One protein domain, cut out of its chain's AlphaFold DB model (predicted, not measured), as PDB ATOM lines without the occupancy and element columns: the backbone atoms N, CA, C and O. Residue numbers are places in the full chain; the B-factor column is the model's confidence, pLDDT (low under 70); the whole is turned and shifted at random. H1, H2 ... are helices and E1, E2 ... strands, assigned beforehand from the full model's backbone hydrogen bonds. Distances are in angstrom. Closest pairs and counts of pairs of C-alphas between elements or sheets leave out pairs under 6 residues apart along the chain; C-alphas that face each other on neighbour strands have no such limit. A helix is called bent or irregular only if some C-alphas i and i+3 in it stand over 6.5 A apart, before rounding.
ATOM      1  N   PHE A 299      21.526  -3.827  91.759       95.44
ATOM      2  CA  PHE A 299      22.203  -2.619  91.302       95.44
ATOM      3  C   PHE A 299      23.664  -2.655  91.763       95.44
ATOM      4  O   PHE A 299      23.957  -2.334  92.911       95.44
ATOM      5  N   ARG A 300      24.567  -3.070  90.866       90.38
ATOM      6  CA  ARG A 300      26.016  -3.178  91.135       90.38
ATOM      7  C   ARG A 300      26.907  -2.337  90.224       90.38
ATOM      8  O   ARG A 300      27.892  -1.753  90.657       90.38
ATOM      9  N   GLU A 301      26.533  -2.209  88.954       80.69
ATOM     10  CA  GLU A 301      27.351  -1.546  87.932       80.69
ATOM     11  C   GLU A 301      26.824  -0.149  87.601       80.69
ATOM     12  O   GLU A 301      26.138   0.094  86.606       80.69
ATOM     13  N   TRP A 302      27.164   0.803  88.462       81.62
ATOM     14  CA  TRP A 302      26.740   2.185  88.306       81.62
ATOM     15  C   TRP A 302      27.565   2.937  87.256       81.62
ATOM     16  O   TRP A 302      28.731   3.264  87.475       81.62
ATOM     17  N   GLN A 303      26.952   3.320  86.136       85.00
ATOM     18  CA  GLN A 303      27.624   4.143  85.122       85.00
ATOM     19  C   GLN A 303      27.079   5.571  85.106       85.00
ATOM     20  O   GLN A 303      26.147   5.878  84.374       85.00
ATOM     21  N   PHE A 304      27.686   6.481  85.872       86.81
ATOM     22  CA  PHE A 304      27.210   7.871  86.006       86.81
ATOM     23  C   PHE A 304      27.974   8.922  85.194       86.81
ATOM     24  O   PHE A 304      27.578  10.091  85.191       86.81
ATOM     25  N   GLY A 305      29.030   8.524  84.481       85.75
ATOM     26  CA  GLY A 305      29.872   9.451  83.723       85.75
ATOM     27  C   GLY A 305      29.103  10.263  82.673       85.75
ATOM     28  O   GLY A 305      27.988   9.928  82.283       85.75
ATOM     29  N   ARG A 306      29.707  11.342  82.162       84.88
ATOM     30  CA  ARG A 306      29.045  12.300  81.245       84.88
ATOM     31  C   ARG A 306      28.413  11.678  79.994       84.88
ATOM     32  O   ARG A 306      27.472  12.243  79.446       84.88
ATOM     33  N   SER A 307      28.948  10.558  79.522       86.50
ATOM     34  CA  SER A 307      28.474   9.847  78.332       86.50
ATOM     35  C   SER A 307      27.374   8.823  78.620       86.50
ATOM     36  O   SER A 307      26.869   8.235  77.658       86.50
ATOM     37  N   SER A 308      27.002   8.615  79.888       89.81
ATOM     38  CA  SER A 308      26.086   7.558  80.299       89.81
ATOM     39  C   SER A 308      24.689   7.714  79.700       89.81
ATOM     40  O   SER A 308      24.214   8.817  79.407       89.81
ATOM     41  N   THR A 309      24.024   6.582  79.491       89.50
ATOM     42  CA  THR A 309      22.700   6.521  78.858       89.50
ATOM     43  C   THR A 309      21.627   7.167  79.724       89.50
ATOM     44  O   THR A 309      20.785   7.879  79.186       89.50
ATOM     45  N   LEU A 310      21.708   7.040  81.055       90.88
ATOM     46  CA  LEU A 310      20.720   7.622  81.968       90.88
ATOM     47  C   LEU A 310      20.649   9.160  81.932       90.88
ATOM     48  O   LEU A 310      19.656   9.739  82.359       90.88
ATOM     49  N   ARG A 311      21.690   9.832  81.419       92.62
ATOM     50  CA  ARG A 311      21.725  11.296  81.264       92.62
ATOM     51  C   ARG A 311      21.070  11.777  79.973       92.62
ATOM     52  O   ARG A 311      20.724  12.955  79.864       92.62
ATOM     53  N   ARG A 312      20.976  10.903  78.970       91.88
ATOM     54  CA  ARG A 312      20.457  11.233  77.640       91.88
ATOM     55  C   ARG A 312      18.927  11.184  77.643       91.88
ATOM     56  O   ARG A 312      18.354  10.502  78.488       91.88
ATOM     57  N   PRO A 313      18.264  11.882  76.706       92.94
ATOM     58  CA  PRO A 313      16.842  11.671  76.463       92.94
ATOM     59  C   PRO A 313      16.557  10.194  76.165       92.94
ATOM     60  O   PRO A 313      17.265   9.572  75.370       92.94
ATOM     61  N   GLN A 314      15.546   9.641  76.827       93.12
ATOM     62  CA  GLN A 314      15.235   8.212  76.819       93.12
ATOM     63  C   GLN A 314      14.021   7.939  75.927       93.12
ATOM     64  O   GLN A 314      13.050   8.681  76.042       93.12
ATOM     65  N   PRO A 315      14.030   6.922  75.051       91.50
ATOM     66  CA  PRO A 315      12.894   6.620  74.176       91.50
ATOM     67  C   PRO A 315      11.598   6.358  74.961       91.50
ATOM     68  O   PRO A 315      11.599   5.562  75.894       91.50
ATOM     69  N   ALA A 316      10.493   7.012  74.594       88.75
ATOM     70  CA  ALA A 316       9.223   6.922  75.329       88.75
ATOM     71  C   ALA A 316       8.539   5.539  75.269       88.75
ATOM     72  O   ALA A 316       7.585   5.299  76.001       88.75
ATOM     73  N   ASP A 317       9.017   4.642  74.407       87.94
ATOM     74  CA  ASP A 317       8.568   3.255  74.253       87.94
ATOM     75  C   ASP A 317       9.296   2.263  75.179       87.94
ATOM     76  O   ASP A 317       8.951   1.081  75.212       87.94
ATOM     77  N   SER A 318      10.296   2.718  75.941       87.81
ATOM     78  CA  SER A 318      10.989   1.876  76.921       87.81
ATOM     79  C   SER A 318      10.141   1.667  78.194       87.81
ATOM     80  O   SER A 318       9.301   2.510  78.518       87.81
ATOM     81  N   PRO A 319      10.358   0.574  78.957       88.50
ATOM     82  CA  PRO A 319       9.612   0.307  80.189       88.50
ATOM     83  C   PRO A 319       9.741   1.450  81.205       88.50
ATOM     84  O   PRO A 319      10.844   1.950  81.436       88.50
ATOM     85  N   ALA A 320       8.628   1.841  81.827       88.69
ATOM     86  CA  ALA A 320       8.571   2.918  82.826       88.69
ATOM     87  C   ALA A 320       8.161   2.420  84.224       88.69
ATOM     88  O   ALA A 320       8.348   3.111  85.220       88.69
ATOM     89  N   ASP A 321       7.612   1.211  84.311       85.06
ATOM     90  CA  ASP A 321       7.103   0.586  85.529       85.06
ATOM     91  C   ASP A 321       8.184  -0.142  86.343       85.06
ATOM     92  O   ASP A 321       8.047  -0.258  87.567       85.06
ATOM     93  N   ILE A 322       9.257  -0.582  85.680       87.62
ATOM     94  CA  ILE A 322      10.411  -1.276  86.267       87.62
ATOM     95  C   ILE A 322      11.687  -0.503  85.943       87.62
ATOM     96  O   ILE A 322      11.948  -0.173  84.787       87.62
ATOM     97  N   LEU A 323      12.524  -0.256  86.950       90.62
ATOM     98  CA  LEU A 323      13.843   0.341  86.746       90.62
ATOM     99  C   LEU A 323      14.823  -0.722  86.249       90.62
ATOM    100  O   LEU A 323      14.996  -1.761  86.879       90.62
ATOM    101  N   LEU A 324      15.466  -0.469  85.109       91.12
ATOM    102  CA  LEU A 324      16.461  -1.388  84.567       91.12
ATOM    103  C   LEU A 324      17.726  -1.372  85.440       91.12
ATOM    104  O   LEU A 324      18.121  -0.294  85.890       91.12
ATOM    105  N   PRO A 325      18.437  -2.507  85.590       87.88
ATOM    106  CA  PRO A 325      19.706  -2.554  86.326       87.88
ATOM    107  C   PRO A 325      20.757  -1.555  85.814       87.88
ATOM    108  O   PRO A 325      21.552  -1.035  86.586       87.88
ATOM    109  N   SER A 326      20.727  -1.235  84.513       88.12
ATOM    110  CA  SER A 326      21.612  -0.246  83.879       88.12
ATOM    111  C   SER A 326      21.211   1.213  84.127       88.12
ATOM    112  O   SER A 326      21.918   2.123  83.694       88.12
ATOM    113  N   LEU A 327      20.049   1.453  84.746       91.81
ATOM    114  CA  LEU A 327      19.440   2.769  84.969       91.81
ATOM    115  C   LEU A 327      19.137   3.554  83.682       91.81
ATOM    116  O   LEU A 327      18.780   4.734  83.731       91.81
ATOM    117  N   ALA A 328      19.242   2.911  82.515       91.44
ATOM    118  CA  ALA A 328      19.084   3.556  81.215       91.44
ATOM    119  C   ALA A 328      17.688   4.167  81.004       91.44
ATOM    120  O   ALA A 328      17.546   5.058  80.170       91.44
ATOM    121  N   ASN A 329      16.687   3.722  81.770       93.62
ATOM    122  CA  ASN A 329      15.308   4.209  81.759       93.62
ATOM    123  C   ASN A 329      14.940   5.074  82.989       93.62
ATOM    124  O   ASN A 329      13.760   5.257  83.283       93.62
ATOM    125  N   LEU A 330      15.925   5.629  83.715       94.56
ATOM    126  CA  LEU A 330      15.681   6.440  84.918       94.56
ATOM    127  C   LEU A 330      14.673   7.588  84.712       94.56
ATOM    128  O   LEU A 330      13.820   7.815  85.563       94.56
ATOM    129  N   GLY A 331      14.759   8.323  83.602       94.31
ATOM    130  CA  GLY A 331      13.852   9.429  83.302       94.31
ATOM    131  C   GLY A 331      12.413   8.973  83.088       94.31
ATOM    132  O   GLY A 331      11.500   9.668  83.516       94.31
ATOM    133  N   LEU A 332      12.206   7.797  82.496       93.62
ATOM    134  CA  LEU A 332      10.875   7.205  82.334       93.62
ATOM    135  C   LEU A 332      10.287   6.750  83.662       93.62
ATOM    136  O   LEU A 332       9.123   7.022  83.932       93.62
ATOM    137  N   VAL A 333      11.103   6.116  84.502       93.69
ATOM    138  CA  VAL A 333      10.678   5.703  85.842       93.69
ATOM    139  C   VAL A 333      10.333   6.924  86.686       93.69
ATOM    140  O   VAL A 333       9.281   6.956  87.309       93.69
ATOM    141  N   LEU A 334      11.156   7.976  86.666       94.19
ATOM    142  CA  LEU A 334      10.839   9.222  87.368       94.19
ATOM    143  C   LEU A 334       9.562   9.880  86.829       94.19
ATOM    144  O   LEU A 334       8.772  10.370  87.626       94.19
ATOM    145  N   ASN A 335       9.330   9.842  85.514       92.81
ATOM    146  CA  ASN A 335       8.090  10.331  84.909       92.81
ATOM    147  C   ASN A 335       6.879   9.530  85.393       92.81
ATOM    148  O   ASN A 335       5.850  10.101  85.734       92.81
ATOM    149  N   ASP A 336       6.982   8.208  85.447       91.50
ATOM    150  CA  ASP A 336       5.930   7.358  85.997       91.50
ATOM    151  C   ASP A 336       5.680   7.660  87.490       91.50
ATOM    152  O   ASP A 336       4.534   7.843  87.900       91.50
ATOM    153  N   LEU A 337       6.738   7.825  88.291       90.94
ATOM    154  CA  LEU A 337       6.634   8.187  89.709       90.94
ATOM    155  C   LEU A 337       6.045   9.588  89.936       90.94
ATOM    156  O   LEU A 337       5.352   9.780  90.934       90.94
ATOM    157  N   GLU A 338       6.267  10.538  89.023       90.25
ATOM    158  CA  GLU A 338       5.654  11.878  89.033       90.25
ATOM    159  C   GLU A 338       4.122  11.801  88.985       90.25
ATOM    160  O   GLU A 338       3.437  12.587  89.640       90.25
ATOM    161  N   HIS A 339       3.578  10.797  88.291       86.88
ATOM    162  CA  HIS A 339       2.137  10.587  88.144       86.88
ATOM    163  C   HIS A 339       1.540   9.634  89.193       86.88
ATOM    164  O   HIS A 339       0.315   9.524  89.296       86.88
ATOM    165  N   ARG A 340       2.364   8.956  90.008       80.56
ATOM    166  CA  ARG A 340       1.882   8.101  91.103       80.56
ATOM    167  C   ARG A 340       1.699   8.903  92.388       80.56
ATOM    168  O   ARG A 340       2.641   9.465  92.949       80.56
ATOM    169  N   SER A 341       0.471   8.899  92.905       68.75
ATOM    170  CA  SER A 341       0.119   9.583  94.151       68.75
ATOM    171  C   SER A 341       0.968   9.080  95.326       68.75
ATOM    172  O   SER A 341       0.970   7.887  95.619       68.75
ATOM    173  N   GLY A 342       1.655   9.992  96.019       83.75
ATOM    174  CA  GLY A 342       2.356   9.727  97.284       83.75
ATOM    175  C   GLY A 342       3.882   9.617  97.192       83.75
ATOM    176  O   GLY A 342       4.557  10.039  98.129       83.75
ATOM    177  N   ILE A 343       4.447   9.154  96.070       89.06
ATOM    178  CA  ILE A 343       5.912   9.003  95.926       89.06
ATOM    179  C   ILE A 343       6.574  10.323  95.508       89.06
ATOM    180  O   ILE A 343       7.596  10.712  96.074       89.06
ATOM    181  N   TRP A 344       5.984  11.054  94.558       92.12
ATOM    182  CA  TRP A 344       6.570  12.303  94.057       92.12
ATOM    183  C   TRP A 344       6.816  13.378  95.133       92.12
ATOM    184  O   TRP A 344       7.875  14.015  95.114       92.12
ATOM    185  N   PRO A 345       5.913  13.591  96.115       92.81
ATOM    186  CA  PRO A 345       6.196  14.484  97.234       92.81
ATOM    187  C   PRO A 345       7.436  14.065  98.035       92.81
ATOM    188  O   PRO A 345       8.250  14.929  98.354       92.81
ATOM    189  N   ARG A 346       7.625  12.757  98.283       93.75
ATOM    190  CA  ARG A 346       8.811  12.218  98.972       93.75
ATOM    191  C   ARG A 346      10.083  12.452  98.156       93.75
ATOM    192  O   ARG A 346      11.070  12.916  98.714       93.75
ATOM    193  N   ILE A 347      10.053  12.230  96.837       94.31
ATOM    194  CA  ILE A 347      11.188  12.552  95.947       94.31
ATOM    195  C   ILE A 347      11.582  14.026  96.096       94.31
ATOM    196  O   ILE A 347      12.751  14.333  96.323       94.31
ATOM    197  N   ASN A 348      10.617  14.945  96.012       93.69
ATOM    198  CA  ASN A 348      10.890  16.377  96.145       93.69
ATOM    199  C   ASN A 348      11.411  16.755  97.542       93.69
ATOM    200  O   ASN A 348      12.280  17.616  97.653       93.69
ATOM    201  N   GLU A 349      10.905  16.126  98.603       94.56
ATOM    202  CA  GLU A 349      11.388  16.317  99.974       94.56
ATOM    203  C   GLU A 349      12.862  15.921 100.117       94.56
ATOM    204  O   GLU A 349      13.676  16.723 100.577       94.56
ATOM    205  N   TYR A 350      13.231  14.724  99.660       96.50
ATOM    206  CA  TYR A 350      14.615  14.264  99.709       96.50
ATOM    207  C   TYR A 350      15.542  15.084  98.808       96.50
ATOM    208  O   TYR A 350      16.658  15.410  99.214       96.50
ATOM    209  N   CYS A 351      15.081  15.493  97.623       96.25
ATOM    210  CA  CYS A 351      15.831  16.410  96.768       96.25
ATOM    211  C   CYS A 351      16.093  17.759  97.451       96.25
ATOM    212  O   CYS A 351      17.216  18.244  97.371       96.25
ATOM    213  N   ARG A 352      15.120  18.340  98.173       96.00
ATOM    214  CA  ARG A 352      15.332  19.574  98.960       96.00
ATOM    215  C   ARG A 352      16.374  19.400 100.058       96.00
ATOM    216  O   ARG A 352      17.152  20.314 100.299       96.00
ATOM    217  N   ARG A 353      16.389  18.241 100.722       95.75
ATOM    218  CA  ARG A 353      17.387  17.925 101.757       95.75
ATOM    219  C   ARG A 353      18.795  17.783 101.170       95.75
ATOM    220  O   ARG A 353      19.756  18.184 101.813       95.75
ATOM    221  N   PHE A 354      18.914  17.210  99.972       95.62
ATOM    222  CA  PHE A 354      20.200  16.925  99.327       95.62
ATOM    223  C   PHE A 354      20.775  18.112  98.532       95.62
ATOM    224  O   PHE A 354      21.990  18.280  98.467       95.62
ATOM    225  N   LEU A 355      19.926  18.944  97.919       94.50
ATOM    226  CA  LEU A 355      20.327  20.033  97.021       94.50
ATOM    227  C   LEU A 355      19.933  21.402  97.606       94.50
ATOM    228  O   LEU A 355      18.752  21.752  97.585       94.50
ATOM    229  N   PRO A 356      20.901  22.243  98.023       91.38
ATOM    230  CA  PRO A 356      20.618  23.520  98.688       91.38
ATOM    231  C   PRO A 356      19.780  24.519  97.880       91.38
ATOM    232  O   PRO A 356      19.112  25.369  98.455       91.38
ATOM    233  N   ARG A 357      19.848  24.453  96.544       94.19
ATOM    234  CA  ARG A 357      19.141  25.364  95.628       94.19
ATOM    235  C   ARG A 357      17.968  24.692  94.921       94.19
ATOM    236  O   ARG A 357      17.535  25.189  93.891       94.19
ATOM    237  N   PHE A 358      17.489  23.546  95.394       96.19
ATOM    238  CA  PHE A 358      16.434  22.810  94.703       96.19
ATOM    239  C   PHE A 358      15.083  23.520  94.757       96.19
ATOM    240  O   PHE A 358      14.534  23.745  95.832       96.19
ATOM    241  N   SER A 359      14.502  23.753  93.580       95.19
ATOM    242  CA  SER A 359      13.122  24.215  93.442       95.19
ATOM    243  C   SER A 359      12.177  23.028  93.235       95.19
ATOM    244  O   SER A 359      11.323  22.736  94.077       95.19
ATOM    245  N   HIS A 360      12.343  22.321  92.115       93.62
ATOM    246  CA  HIS A 360      11.566  21.136  91.763       93.62
ATOM    247  C   HIS A 360      12.265  20.308  90.677       93.62
ATOM    248  O   HIS A 360      13.118  20.797  89.931       93.62
ATOM    249  N   LEU A 361      11.872  19.041  90.579       94.62
ATOM    250  CA  LEU A 361      12.231  18.139  89.491       94.62
ATOM    251  C   LEU A 361      11.034  18.015  88.544       94.62
ATOM    252  O   LEU A 361       9.893  18.102  88.986       94.62
ATOM    253  N   THR A 362      11.275  17.797  87.257       92.31
ATOM    254  CA  THR A 362      10.224  17.381  86.320       92.31
ATOM    255  C   THR A 362      10.816  16.550  85.196       92.31
ATOM    256  O   THR A 362      12.004  16.661  84.859       92.31
ATOM    257  N   THR A 363       9.976  15.734  84.582       91.56
ATOM    258  CA  THR A 363      10.312  14.998  83.372       91.56
ATOM    259  C   THR A 363       9.562  15.596  82.185       91.56
ATOM    260  O   THR A 363       8.365  15.854  82.227       91.56
ATOM    261  N   ARG A 364      10.291  15.919  81.112       86.94
ATOM    262  CA  ARG A 364       9.700  16.502  79.900       86.94
ATOM    263  C   ARG A 364       9.733  15.489  78.776       86.94
ATOM    264  O   ARG A 364      10.801  14.975  78.447       86.94
ATOM    265  N   ILE A 365       8.578  15.275  78.161       87.38
ATOM    266  CA  ILE A 365       8.443  14.475  76.947       87.38
ATOM    267  C   ILE A 365       8.632  15.404  75.742       87.38
ATOM    268  O   ILE A 365       7.852  16.333  75.534       87.38
ATOM    269  N   GLN A 366       9.685  15.183  74.960       84.12
ATOM    270  CA  GLN A 366       9.984  15.916  73.727       84.12
ATOM    271  C   GLN A 366      10.476  14.943  72.655       84.12
ATOM    272  O   GLN A 366      11.324  14.099  72.930       84.12
ATOM    273  N   ASN A 367       9.973  15.063  71.422       83.75
ATOM    274  CA  ASN A 367      10.397  14.236  70.280       83.75
ATOM    275  C   ASN A 367      10.381  12.721  70.571       83.75
ATOM    276  O   ASN A 367      11.341  12.021  70.262       83.75
ATOM    277  N   ASN A 368       9.309  12.227  71.203       87.69
ATOM    278  CA  ASN A 368       9.175  10.827  71.635       87.69
ATOM    279  C   ASN A 368      10.289  10.351  72.591       87.69
ATOM    280  O   ASN A 368      10.610   9.165  72.652       87.69
ATOM    281  N   SER A 369      10.895  11.282  73.326       91.62
ATOM    282  CA  SER A 369      11.910  11.000  74.332       91.62
ATOM    283  C   SER A 369      11.607  11.719  75.641       91.62
ATOM    284  O   SER A 369      11.027  12.804  75.640       91.62
ATOM    285  N   VAL A 370      11.993  11.119  76.760       92.94
ATOM    286  CA  VAL A 370      11.817  11.664  78.105       92.94
ATOM    287  C   VAL A 370      13.156  12.157  78.627       92.94
ATOM    288  O   VAL A 370      14.153  11.435  78.602       92.94
ATOM    289  N   GLN A 371      13.184  13.400  79.103       93.62
ATOM    290  CA  GLN A 371      14.373  14.013  79.684       93.62
ATOM    291  C   GLN A 371      14.077  14.614  81.058       93.62
ATOM    292  O   GLN A 371      13.139  15.394  81.234       93.62
ATOM    293  N   ILE A 372      14.937  14.285  82.020       95.31
ATOM    294  CA  ILE A 372      14.903  14.834  83.376       95.31
ATOM    295  C   ILE A 372      15.433  16.272  83.349       95.31
ATOM    296  O   ILE A 372      16.493  16.543  82.773       95.31
ATOM    297  N   ASN A 373      14.705  17.175  84.001       95.31
ATOM    298  CA  ASN A 373      15.046  18.583  84.145       95.31
ATOM    299  C   ASN A 373      14.957  18.994  85.617       95.31
ATOM    300  O   ASN A 373      13.928  18.799  86.263       95.31
ATOM    301  N   LEU A 374      16.039  19.578  86.128       96.44
ATOM    302  CA  LEU A 374      16.140  20.091  87.489       96.44
ATOM    303  C   LEU A 374      15.982  21.610  87.481       96.44
ATOM    304  O   LEU A 374      16.690  22.300  86.748       96.44
ATOM    305  N   PHE A 375      15.085  22.137  88.303       96.19
ATOM    306  CA  PHE A 375      14.956  23.572  88.517       96.19
ATOM    307  C   PHE A 375      15.653  23.966  89.809       96.19
ATOM    308  O   PHE A 375      15.422  23.358  90.857       96.19
ATOM    309  N   GLU A 376      16.472  25.009  89.725       96.06
ATOM    310  CA  GLU A 376      17.195  25.556  90.866       96.06
ATOM    311  C   GLU A 376      16.842  27.025  91.090       96.06
ATOM    312  O   GLU A 376      16.696  27.801  90.140       96.06
ATOM    313  N   ASP A 377      16.763  27.422  92.356       94.88
ATOM    314  CA  ASP A 377      16.501  28.798  92.744       94.88
ATOM    315  C   ASP A 377      17.618  29.719  92.246       94.88
ATOM    316  O   ASP A 377      18.813  29.487  92.465       94.88
ATOM    317  N   GLY A 378      17.225  30.790  91.556       92.88
ATOM    318  CA  GLY A 378      18.138  31.757  90.943       92.88
ATOM    319  C   GLY A 378      18.618  31.395  89.532       92.88
ATOM    320  O   GLY A 378      19.432  32.139  88.986       92.88
ATOM    321  N   LEU A 379      18.135  30.304  88.923       93.81
ATOM    322  CA  LEU A 379      18.321  30.028  87.494       93.81
ATOM    323  C   LEU A 379      17.040  30.333  86.706       93.81
ATOM    324  O   LEU A 379      15.937  30.005  87.131       93.81
ATOM    325  N   SER A 380      17.183  30.944  85.528       93.31
ATOM    326  CA  SER A 380      16.057  31.257  84.631       93.31
ATOM    327  C   SER A 380      15.627  30.079  83.749       93.31
ATOM    328  O   SER A 380      14.539  30.098  83.177       93.31
ATOM    329  N   SER A 381      16.472  29.053  83.628       94.25
ATOM    330  CA  SER A 381      16.225  27.854  82.828       94.25
ATOM    331  C   SER A 381      16.606  26.595  83.606       94.25
ATOM    332  O   SER A 381      17.594  26.636  84.344       94.25
ATOM    333  N   PRO A 382      15.895  25.471  83.411       95.69
ATOM    334  CA  PRO A 382      16.237  24.222  84.077       95.69
ATOM    335  C   PRO A 382      17.577  23.657  83.605       95.69
ATOM    336  O   PRO A 382      17.990  23.852  82.459       95.69
ATOM    337  N   VAL A 383      18.212  22.884  84.481       95.94
ATOM    338  CA  VAL A 383      19.413  22.109  84.185       95.94
ATOM    339  C   VAL A 383      18.994  20.708  83.719       95.94
ATOM    340  O   VAL A 383      18.417  19.948  84.502       95.94
ATOM    341  N   PRO A 384      19.257  20.324  82.458       94.81
ATOM    342  CA  PRO A 384      18.939  18.982  81.978       94.81
ATOM    343  C   PRO A 384      19.887  17.935  82.584       94.81
ATOM    344  O   PRO A 384      21.043  18.239  82.888       94.81
ATOM    345  N   ALA A 385      19.458  16.669  82.662       94.81
ATOM    346  CA  ALA A 385      20.284  15.560  83.176       94.81
ATOM    347  C   ALA A 385      21.656  15.394  82.497       94.81
ATOM    348  O   ALA A 385      22.614  14.933  83.126       94.81
ATOM    349  N   THR A 386      21.797  15.837  81.246       94.25
ATOM    350  CA  THR A 386      23.077  15.879  80.519       94.25
ATOM    351  C   THR A 386      24.113  16.815  81.151       94.25
ATOM    352  O   THR A 386      25.298  16.712  80.837       94.25
ATOM    353  N   ARG A 387      23.687  17.732  82.028       94.50
ATOM    354  CA  ARG A 387      24.525  18.742  82.691       94.50
ATOM    355  C   ARG A 387      24.540  18.648  84.218       94.50
ATOM    356  O   ARG A 387      25.300  19.385  84.835       94.50
ATOM    357  N   LEU A 388      23.773  17.735  84.817       94.12
ATOM    358  CA  LEU A 388      23.801  17.499  86.266       94.12
ATOM    359  C   LEU A 388      25.149  16.925  86.725       94.12
ATOM    360  O   LEU A 388      25.805  16.201  85.973       94.12
ATOM    361  N   SER A 389      25.548  17.187  87.971       92.50
ATOM    362  CA  SER A 389      26.722  16.530  88.563       92.50
ATOM    363  C   SER A 389      26.500  15.020  88.716       92.50
ATOM    364  O   SER A 389      25.360  14.550  88.742       92.50
ATOM    365  N   ASP A 390      27.583  14.243  88.796       92.44
ATOM    366  CA  ASP A 390      27.518  12.790  89.023       92.44
ATOM    367  C   ASP A 390      26.791  12.462  90.333       92.44
ATOM    368  O   ASP A 390      25.905  11.612  90.335       92.44
ATOM    369  N   GLY A 391      27.071  13.206  91.410       93.56
ATOM    370  CA  GLY A 391      26.372  13.048  92.688       93.56
ATOM    371  C   GLY A 391      24.866  13.314  92.588       93.56
ATOM    372  O   GLY A 391      24.079  12.573  93.165       93.56
ATOM    373  N   THR A 392      24.442  14.305  91.795       94.62
ATOM    374  CA  THR A 392      23.012  14.621  91.631       94.62
ATOM    375  C   THR A 392      22.267  13.523  90.888       94.62
ATOM    376  O   THR A 392      21.238  13.050  91.362       94.62
ATOM    377  N   ILE A 393      22.776  13.086  89.732       94.69
ATOM    378  CA  ILE A 393      22.094  12.037  88.962       94.69
ATOM    379  C   ILE A 393      22.125  10.692  89.704       94.69
ATOM    380  O   ILE A 393      21.157   9.936  89.633       94.69
ATOM    381  N   ARG A 394      23.195  10.418  90.464       94.81
ATOM    382  CA  ARG A 394      23.297   9.250  91.343       94.81
ATOM    383  C   ARG A 394      22.252   9.291  92.445       94.81
ATOM    384  O   ARG A 394      21.542   8.310  92.633       94.81
ATOM    385  N   PHE A 395      22.109  10.426  93.121       95.81
ATOM    386  CA  PHE A 395      21.090  10.583  94.150       95.81
ATOM    387  C   PHE A 395      19.674  10.397  93.585       95.81
ATOM    388  O   PHE A 395      18.876   9.673  94.170       95.81
ATOM    389  N   LEU A 396      19.379  10.944  92.398       95.62
ATOM    390  CA  LEU A 396      18.098  10.704  91.718       95.62
ATOM    391  C   LEU A 396      17.866   9.219  91.394       95.62
ATOM    392  O   LEU A 396      16.744   8.735  91.538       95.62
ATOM    393  N   ALA A 397      18.907   8.490  90.985       95.56
ATOM    394  CA  ALA A 397      18.817   7.048  90.773       95.56
ATOM    395  C   ALA A 397      18.522   6.298  92.080       95.56
ATOM    396  O   ALA A 397      17.625   5.462  92.107       95.56
ATOM    397  N   ILE A 398      19.213   6.639  93.171       96.50
ATOM    398  CA  ILE A 398      18.983   6.058  94.501       96.50
ATOM    399  C   ILE A 398      17.549   6.319  94.975       96.50
ATOM    400  O   ILE A 398      16.896   5.395  95.455       96.50
ATOM    401  N   LEU A 399      17.025   7.536  94.789       96.06
ATOM    402  CA  LEU A 399      15.630   7.852  95.106       96.06
ATOM    403  C   LEU A 399      14.656   6.992  94.305       96.06
ATOM    404  O   LEU A 399      13.718   6.444  94.881       96.06
ATOM    405  N   ALA A 400      14.879   6.846  92.997       95.12
ATOM    406  CA  ALA A 400      14.040   5.998  92.160       95.12
ATOM    407  C   ALA A 400      14.084   4.533  92.622       95.12
ATOM    408  O   ALA A 400      13.032   3.905  92.712       95.12
ATOM    409  N   ILE A 401      15.266   4.009  92.965       95.00
ATOM    410  CA  ILE A 401      15.441   2.643  93.477       95.00
ATOM    411  C   ILE A 401      14.676   2.460  94.790       95.00
ATOM    412  O   ILE A 401      13.820   1.586  94.881       95.00
ATOM    413  N   LEU A 402      14.963   3.286  95.799       96.00
ATOM    414  CA  LEU A 402      14.512   3.063  97.175       96.00
ATOM    415  C   LEU A 402      13.046   3.445  97.396       96.00
ATOM    416  O   LEU A 402      12.330   2.742  98.106       96.00
ATOM    417  N   LEU A 403      12.554   4.505  96.749       93.44
ATOM    418  CA  LEU A 403      11.164   4.943  96.915       93.44
ATOM    419  C   LEU A 403      10.163   4.149  96.062       93.44
ATOM    420  O   LEU A 403       8.960   4.272  96.279       93.44
ATOM    421  N   SER A 404      10.636   3.328  95.116       90.69
ATOM    422  CA  SER A 404       9.806   2.368  94.363       90.69
ATOM    423  C   SER A 404      10.057   0.907  94.758       90.69
ATOM    424  O   SER A 404       9.590  -0.015  94.085       90.69
ATOM    425  N   ALA A 405      10.806   0.692  95.844       89.31
ATOM    426  CA  ALA A 405      11.319  -0.618  96.213       89.31
ATOM    427  C   ALA A 405      10.239  -1.590  96.718       89.31
ATOM    428  O   ALA A 405      10.435  -2.800  96.676       89.31
ATOM    429  N   ASP A 406       9.080  -1.078  97.141       88.19
ATOM    430  CA  ASP A 406       7.943  -1.839  97.678       88.19
ATOM    431  C   ASP A 406       7.329  -2.857  96.699       88.19
ATOM    432  O   ASP A 406       6.567  -3.735  97.107       88.19
ATOM    433  N   ARG A 407       7.678  -2.761  95.414       87.62
ATOM    434  CA  ARG A 407       7.253  -3.679  94.345       87.62
ATOM    435  C   ARG A 407       8.111  -4.933  94.245       87.62
ATOM    436  O   ARG A 407       7.692  -5.902  93.613       87.62
ATOM    437  N   TYR A 408       9.312  -4.900  94.810       92.62
ATOM    438  CA  TYR A 408      10.286  -5.973  94.684       92.62
ATOM    439  C   TYR A 408      10.356  -6.766  95.993       92.62
ATOM    440  O   TYR A 408      10.175  -6.204  97.070       92.62
ATOM    441  N   PRO A 416      26.164   2.160  97.455       96.06
ATOM    442  CA  PRO A 416      25.306   3.291  97.079       96.06
ATOM    443  C   PRO A 416      25.909   4.662  97.415       96.06
ATOM    444  O   PRO A 416      25.578   5.661  96.775       96.06
ATOM    445  N   GLU A 417      26.786   4.726  98.413       95.38
ATOM    446  CA  GLU A 417      27.433   5.946  98.880       95.38
ATOM    447  C   GLU A 417      28.525   6.475  97.954       95.38
ATOM    448  O   GLU A 417      28.880   7.655  98.037       95.38
ATOM    449  N   LEU A 418      29.087   5.618  97.094       92.69
ATOM    450  CA  LEU A 418      30.243   5.976  96.283       92.69
ATOM    451  C   LEU A 418      29.917   7.249  95.478       92.69
ATOM    452  O   LEU A 418      28.828   7.396  94.942       92.69
ATOM    453  N   GLY A 419      30.813   8.231  95.409       90.69
ATOM    454  CA  GLY A 419      30.564   9.470  94.650       90.69
ATOM    455  C   GLY A 419      29.455  10.402  95.181       90.69
ATOM    456  O   GLY A 419      29.147  11.389  94.505       90.69
ATOM    457  N   LEU A 420      28.870  10.137  96.356       94.06
ATOM    458  CA  LEU A 420      28.068  11.112  97.099       94.06
ATOM    459  C   LEU A 420      28.955  11.939  98.042       94.06
ATOM    460  O   LEU A 420      30.023  11.505  98.469       94.06
ATOM    461  N   HIS A 421      28.510  13.154  98.366       93.56
ATOM    462  CA  HIS A 421      29.156  13.969  99.395       93.56
ATOM    463  C   HIS A 421      28.895  13.362 100.790       93.56
ATOM    464  O   HIS A 421      27.781  12.883 101.008       93.56
ATOM    465  N   PRO A 422      29.840  13.418 101.750       93.12
ATOM    466  CA  PRO A 422      29.639  12.882 103.104       93.12
ATOM    467  C   PRO A 422      28.366  13.382 103.808       93.12
ATOM    468  O   PRO A 422      27.655  12.596 104.425       93.12
ATOM    469  N   ASP A 423      28.010  14.656 103.632       91.69
ATOM    470  CA  ASP A 423      26.778  15.239 104.202       91.69
ATOM    471  C   ASP A 423      25.480  14.588 103.684       91.69
ATOM    472  O   ASP A 423      24.409  14.782 104.256       91.69
ATOM    473  N   ALA A 424      25.549  13.809 102.601       95.31
ATOM    474  CA  ALA A 424      24.412  13.076 102.057       95.31
ATOM    475  C   ALA A 424      24.213  11.693 102.691       95.31
ATOM    476  O   ALA A 424      23.158  11.091 102.498       95.31
ATOM    477  N   LEU A 425      25.196  11.174 103.431       97.12
ATOM    478  CA  LEU A 425      25.134   9.831 104.012       97.12
ATOM    479  C   LEU A 425      24.018   9.670 105.057       97.12
ATOM    480  O   LEU A 425      23.333   8.651 104.988       97.12
ATOM    481  N   PRO A 426      23.722  10.661 105.924       97.62
ATOM    482  CA  PRO A 426      22.544  10.592 106.793       97.62
ATOM    483  C   PRO A 426      21.234  10.500 105.996       97.62
ATOM    484  O   PRO A 426      20.333   9.741 106.338       97.62
ATOM    485  N   ILE A 427      21.142  11.223 104.873       97.75
ATOM    486  CA  ILE A 427      19.964  11.193 103.991       97.75
ATOM    487  C   ILE A 427      19.825   9.817 103.323       97.75
ATOM    488  O   ILE A 427      18.723   9.280 103.228       97.75
ATOM    489  N   LEU A 428      20.940   9.239 102.868       98.31
ATOM    490  CA  LEU A 428      20.977   7.890 102.308       98.31
ATOM    491  C   LEU A 428      20.574   6.838 103.351       98.31
ATOM    492  O   LEU A 428      19.785   5.951 103.039       98.31
ATOM    493  N   ALA A 429      21.076   6.944 104.582       98.38
ATOM    494  CA  ALA A 429      20.727   6.032 105.663       98.38
ATOM    495  C   ALA A 429      19.229   6.089 105.995       98.38
ATOM    496  O   ALA A 429      18.598   5.038 106.103       98.38
ATOM    497  N   ASP A 430      18.637   7.288 106.059       97.94
ATOM    498  CA  ASP A 430      17.188   7.459 106.227       97.94
ATOM    499  C   ASP A 430      16.393   6.779 105.104       97.94
ATOM    500  O   ASP A 430      15.403   6.101 105.369       97.94
ATOM    501  N   LEU A 431      16.827   6.937 103.847       97.69
ATOM    502  CA  LEU A 431      16.186   6.292 102.695       97.69
ATOM    503  C   LEU A 431      16.266   4.765 102.769       97.69
ATOM    504  O   LEU A 431      15.289   4.083 102.466       97.69
ATOM    505  N   LEU A 432      17.420   4.220 103.164       98.31
ATOM    506  CA  LEU A 432      17.610   2.780 103.342       98.31
ATOM    507  C   LEU A 432      16.726   2.238 104.470       98.31
ATOM    508  O   LEU A 432      16.086   1.202 104.295       98.31
ATOM    509  N   LYS A 433      16.649   2.958 105.598       97.62
ATOM    510  CA  LYS A 433      15.757   2.642 106.721       97.62
ATOM    511  C   LYS A 433      14.300   2.610 106.260       97.62
ATOM    512  O   LYS A 433      13.672   1.561 106.373       97.62
ATOM    513  N   GLU A 434      13.807   3.687 105.645       95.56
ATOM    514  CA  GLU A 434      12.424   3.777 105.149       95.56
ATOM    515  C   GLU A 434      12.099   2.675 104.129       95.56
ATOM    516  O   GLU A 434      11.055   2.025 104.209       95.56
ATOM    517  N   ALA A 435      12.983   2.440 103.157       95.94
ATOM    518  CA  ALA A 435      12.757   1.415 102.144       95.94
ATOM    519  C   ALA A 435      12.728   0.004 102.754       95.94
ATOM    520  O   ALA A 435      11.919  -0.828 102.329       95.94
ATOM    521  N   SER A 436      13.537  -0.249 103.791       96.56
ATOM    522  CA  SER A 436      13.566  -1.536 104.494       96.56
ATOM    523  C   SER A 436      12.275  -1.865 105.253       96.56
ATOM    524  O   SER A 436      11.992  -3.028 105.524       96.56
ATOM    525  N   GLU A 437      11.431  -0.876 105.554       93.88
ATOM    526  CA  GLU A 437      10.114  -1.133 106.154       93.88
ATOM    527  C   GLU A 437       9.154  -1.813 105.163       93.88
ATOM    528  O   GLU A 437       8.205  -2.499 105.554       93.88
ATOM    529  N   LYS A 438       9.390  -1.630 103.858       91.75
ATOM    530  CA  LYS A 438       8.489  -2.073 102.783       91.75
ATOM    531  C   LYS A 438       9.034  -3.289 102.038       91.75
ATOM    532  O   LYS A 438       8.264  -4.222 101.774       91.75
ATOM    533  N   THR A 439      10.337  -3.292 101.749       93.88
ATOM    534  CA  THR A 439      11.057  -4.346 101.021       93.88
ATOM    535  C   THR A 439      12.250  -4.867 101.814       93.88
ATOM    536  O   THR A 439      12.763  -4.200 102.704       93.88
ATOM    537  N   GLN A 440      12.753  -6.039 101.438       97.00
ATOM    538  CA  GLN A 440      14.048  -6.502 101.901       97.00
ATOM    539  C   GLN A 440      15.186  -5.821 101.127       97.00
ATOM    540  O   GLN A 440      15.105  -5.677  99.905       97.00
ATOM    541  N   LEU A 441      16.250  -5.432 101.830       98.44
ATOM    542  CA  LEU A 441      17.439  -4.787 101.280       98.44
ATOM    543  C   LEU A 441      18.713  -5.550 101.650       98.44
ATOM    544  O   LEU A 441      18.912  -5.937 102.807       98.44
ATOM    545  N   ILE A 442      19.600  -5.703 100.671       98.62
ATOM    546  CA  ILE A 442      20.999  -6.084 100.871       98.62
ATOM    547  C   ILE A 442      21.857  -4.963 100.299       98.62
ATOM    548  O   ILE A 442      21.788  -4.671  99.111       98.62
ATOM    549  N   VAL A 443      22.656  -4.324 101.140       98.56
ATOM    550  CA  VAL A 443      23.513  -3.208 100.747       98.56
ATOM    551  C   VAL A 443      24.940  -3.555 101.110       98.56
ATOM    552  O   VAL A 443      25.174  -3.970 102.236       98.56
ATOM    553  N   THR A 444      25.901  -3.384 100.214       98.06
ATOM    554  CA  THR A 444      27.322  -3.446 100.592       98.06
ATOM    555  C   THR A 444      27.868  -2.032 100.746       98.06
ATOM    556  O   THR A 444      27.434  -1.115 100.052       98.06
ATOM    557  N   THR A 445      28.811  -1.838 101.664       96.44
ATOM    558  CA  THR A 445      29.465  -0.542 101.852       96.44
ATOM    559  C   THR A 445      30.883  -0.714 102.383       96.44
ATOM    560  O   THR A 445      31.198  -1.674 103.093       96.44
ATOM    561  N   HIS A 446      31.737   0.239 102.023       94.12
ATOM    562  CA  HIS A 446      33.084   0.410 102.569       94.12
ATOM    563  C   HIS A 446      33.199   1.683 103.423       94.12
ATOM    564  O   HIS A 446      34.287   2.028 103.880       94.12
ATOM    565  N   SER A 447      32.091   2.401 103.625       95.56
ATOM    566  CA  SER A 447      32.076   3.698 104.291       95.56
ATOM    567  C   SER A 447      31.768   3.566 105.777       95.56
ATOM    568  O   SER A 447      30.635   3.306 106.177       95.56
TER     569      SER A 447
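This is residues 299 to 408 and 416 to 447 of the 504 residues of the protein "Chromosome segregation protein SMC" of Opitutaceae bacterium TAV4 (UniProt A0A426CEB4). Three helices, H2, H3 and H4, make a small bundle with their centres in a triangle; a two-stranded hairpin, E1 and E2, with H1 packed on it, covers one side, and the strand E3 lies at the far side, beyond H4. H3 is in the middle, and the long stretch of residues 299 to 329 runs round the outside, its residues 314 to 315 paired with E2. The printed part has 142 residues, with four named helices and three named strands in the order H1 H2 E1 E2 H3 H4 E3; the sheet, E1 - E2, is antiparallel, and the class is mixed, helices and strands. The whole is compact, with a radius of gyration of the C-alphas of 14.3 A and spans of 39 by 34 by 31 A.

After residues 299 to 329, which hold no named element, H1 takes residues 330 to 339, beginning at C-alpha 330 (15.681, 6.440, 84.918). H2 is residues 343 to 354, 16.7 A long. E1, residues 358 to 366, is 23.0 A long, and E2, residues 369 to 376, is 22.7 A. H3, residues 390 to 403, begins at C-alpha 390 (27.518, 12.790, 89.023) and is 19.8 A long. H4, residues 422 to 436, is 21.6 A long and irregular, but only just: C-alphas 423 and 426 are 6.8 A apart. E3, residues 440 to 444, ends at C-alpha 444 (27.322, -3.446, 100.592) and pairs with no named strand.

In the bundle H2 H3 H4, H3 touches H4 with residues 399 to 403 alone, the closest C-alphas being those of Leu 402 and Ala 435, 5.5 A apart; they run the same way at a shallow tilt of 17 degrees. H2 and H3 touch, closest at the C-alphas of Ile 347 and Leu 399, 6.5 A, and run opposite ways at 36 degrees, only just a steep tilt. H1 touches H3, whose residues 397 to 400 alone take part, closest at the C-alphas of Leu 334 and Ala 400, 6.6 A. The closest C-alphas of H1 and E1 are those of Asn 335 and Thr 363, 5.4 A. In the hairpin E1 and E2, N 364 and O 371 are 2.9 A apart and N 366 and O 369 2.8 A, within hydrogen-bond range. E3 is apart from H3. Every O i to N i+4 pair is within that range in H1, H2 and H3; in H4, 9 of 11 are.

The C-alphas of Asn 367 and His 446, 41.8 A, are the two farthest apart. Residues 409 to 415 are not printed, and C-alphas 408 and 416 stand 17.8 A apart across the cut. The link E2 to H3 is long, with 13 residues. The mean pLDDT of the printed part is 92.6; residue 341 is under 70.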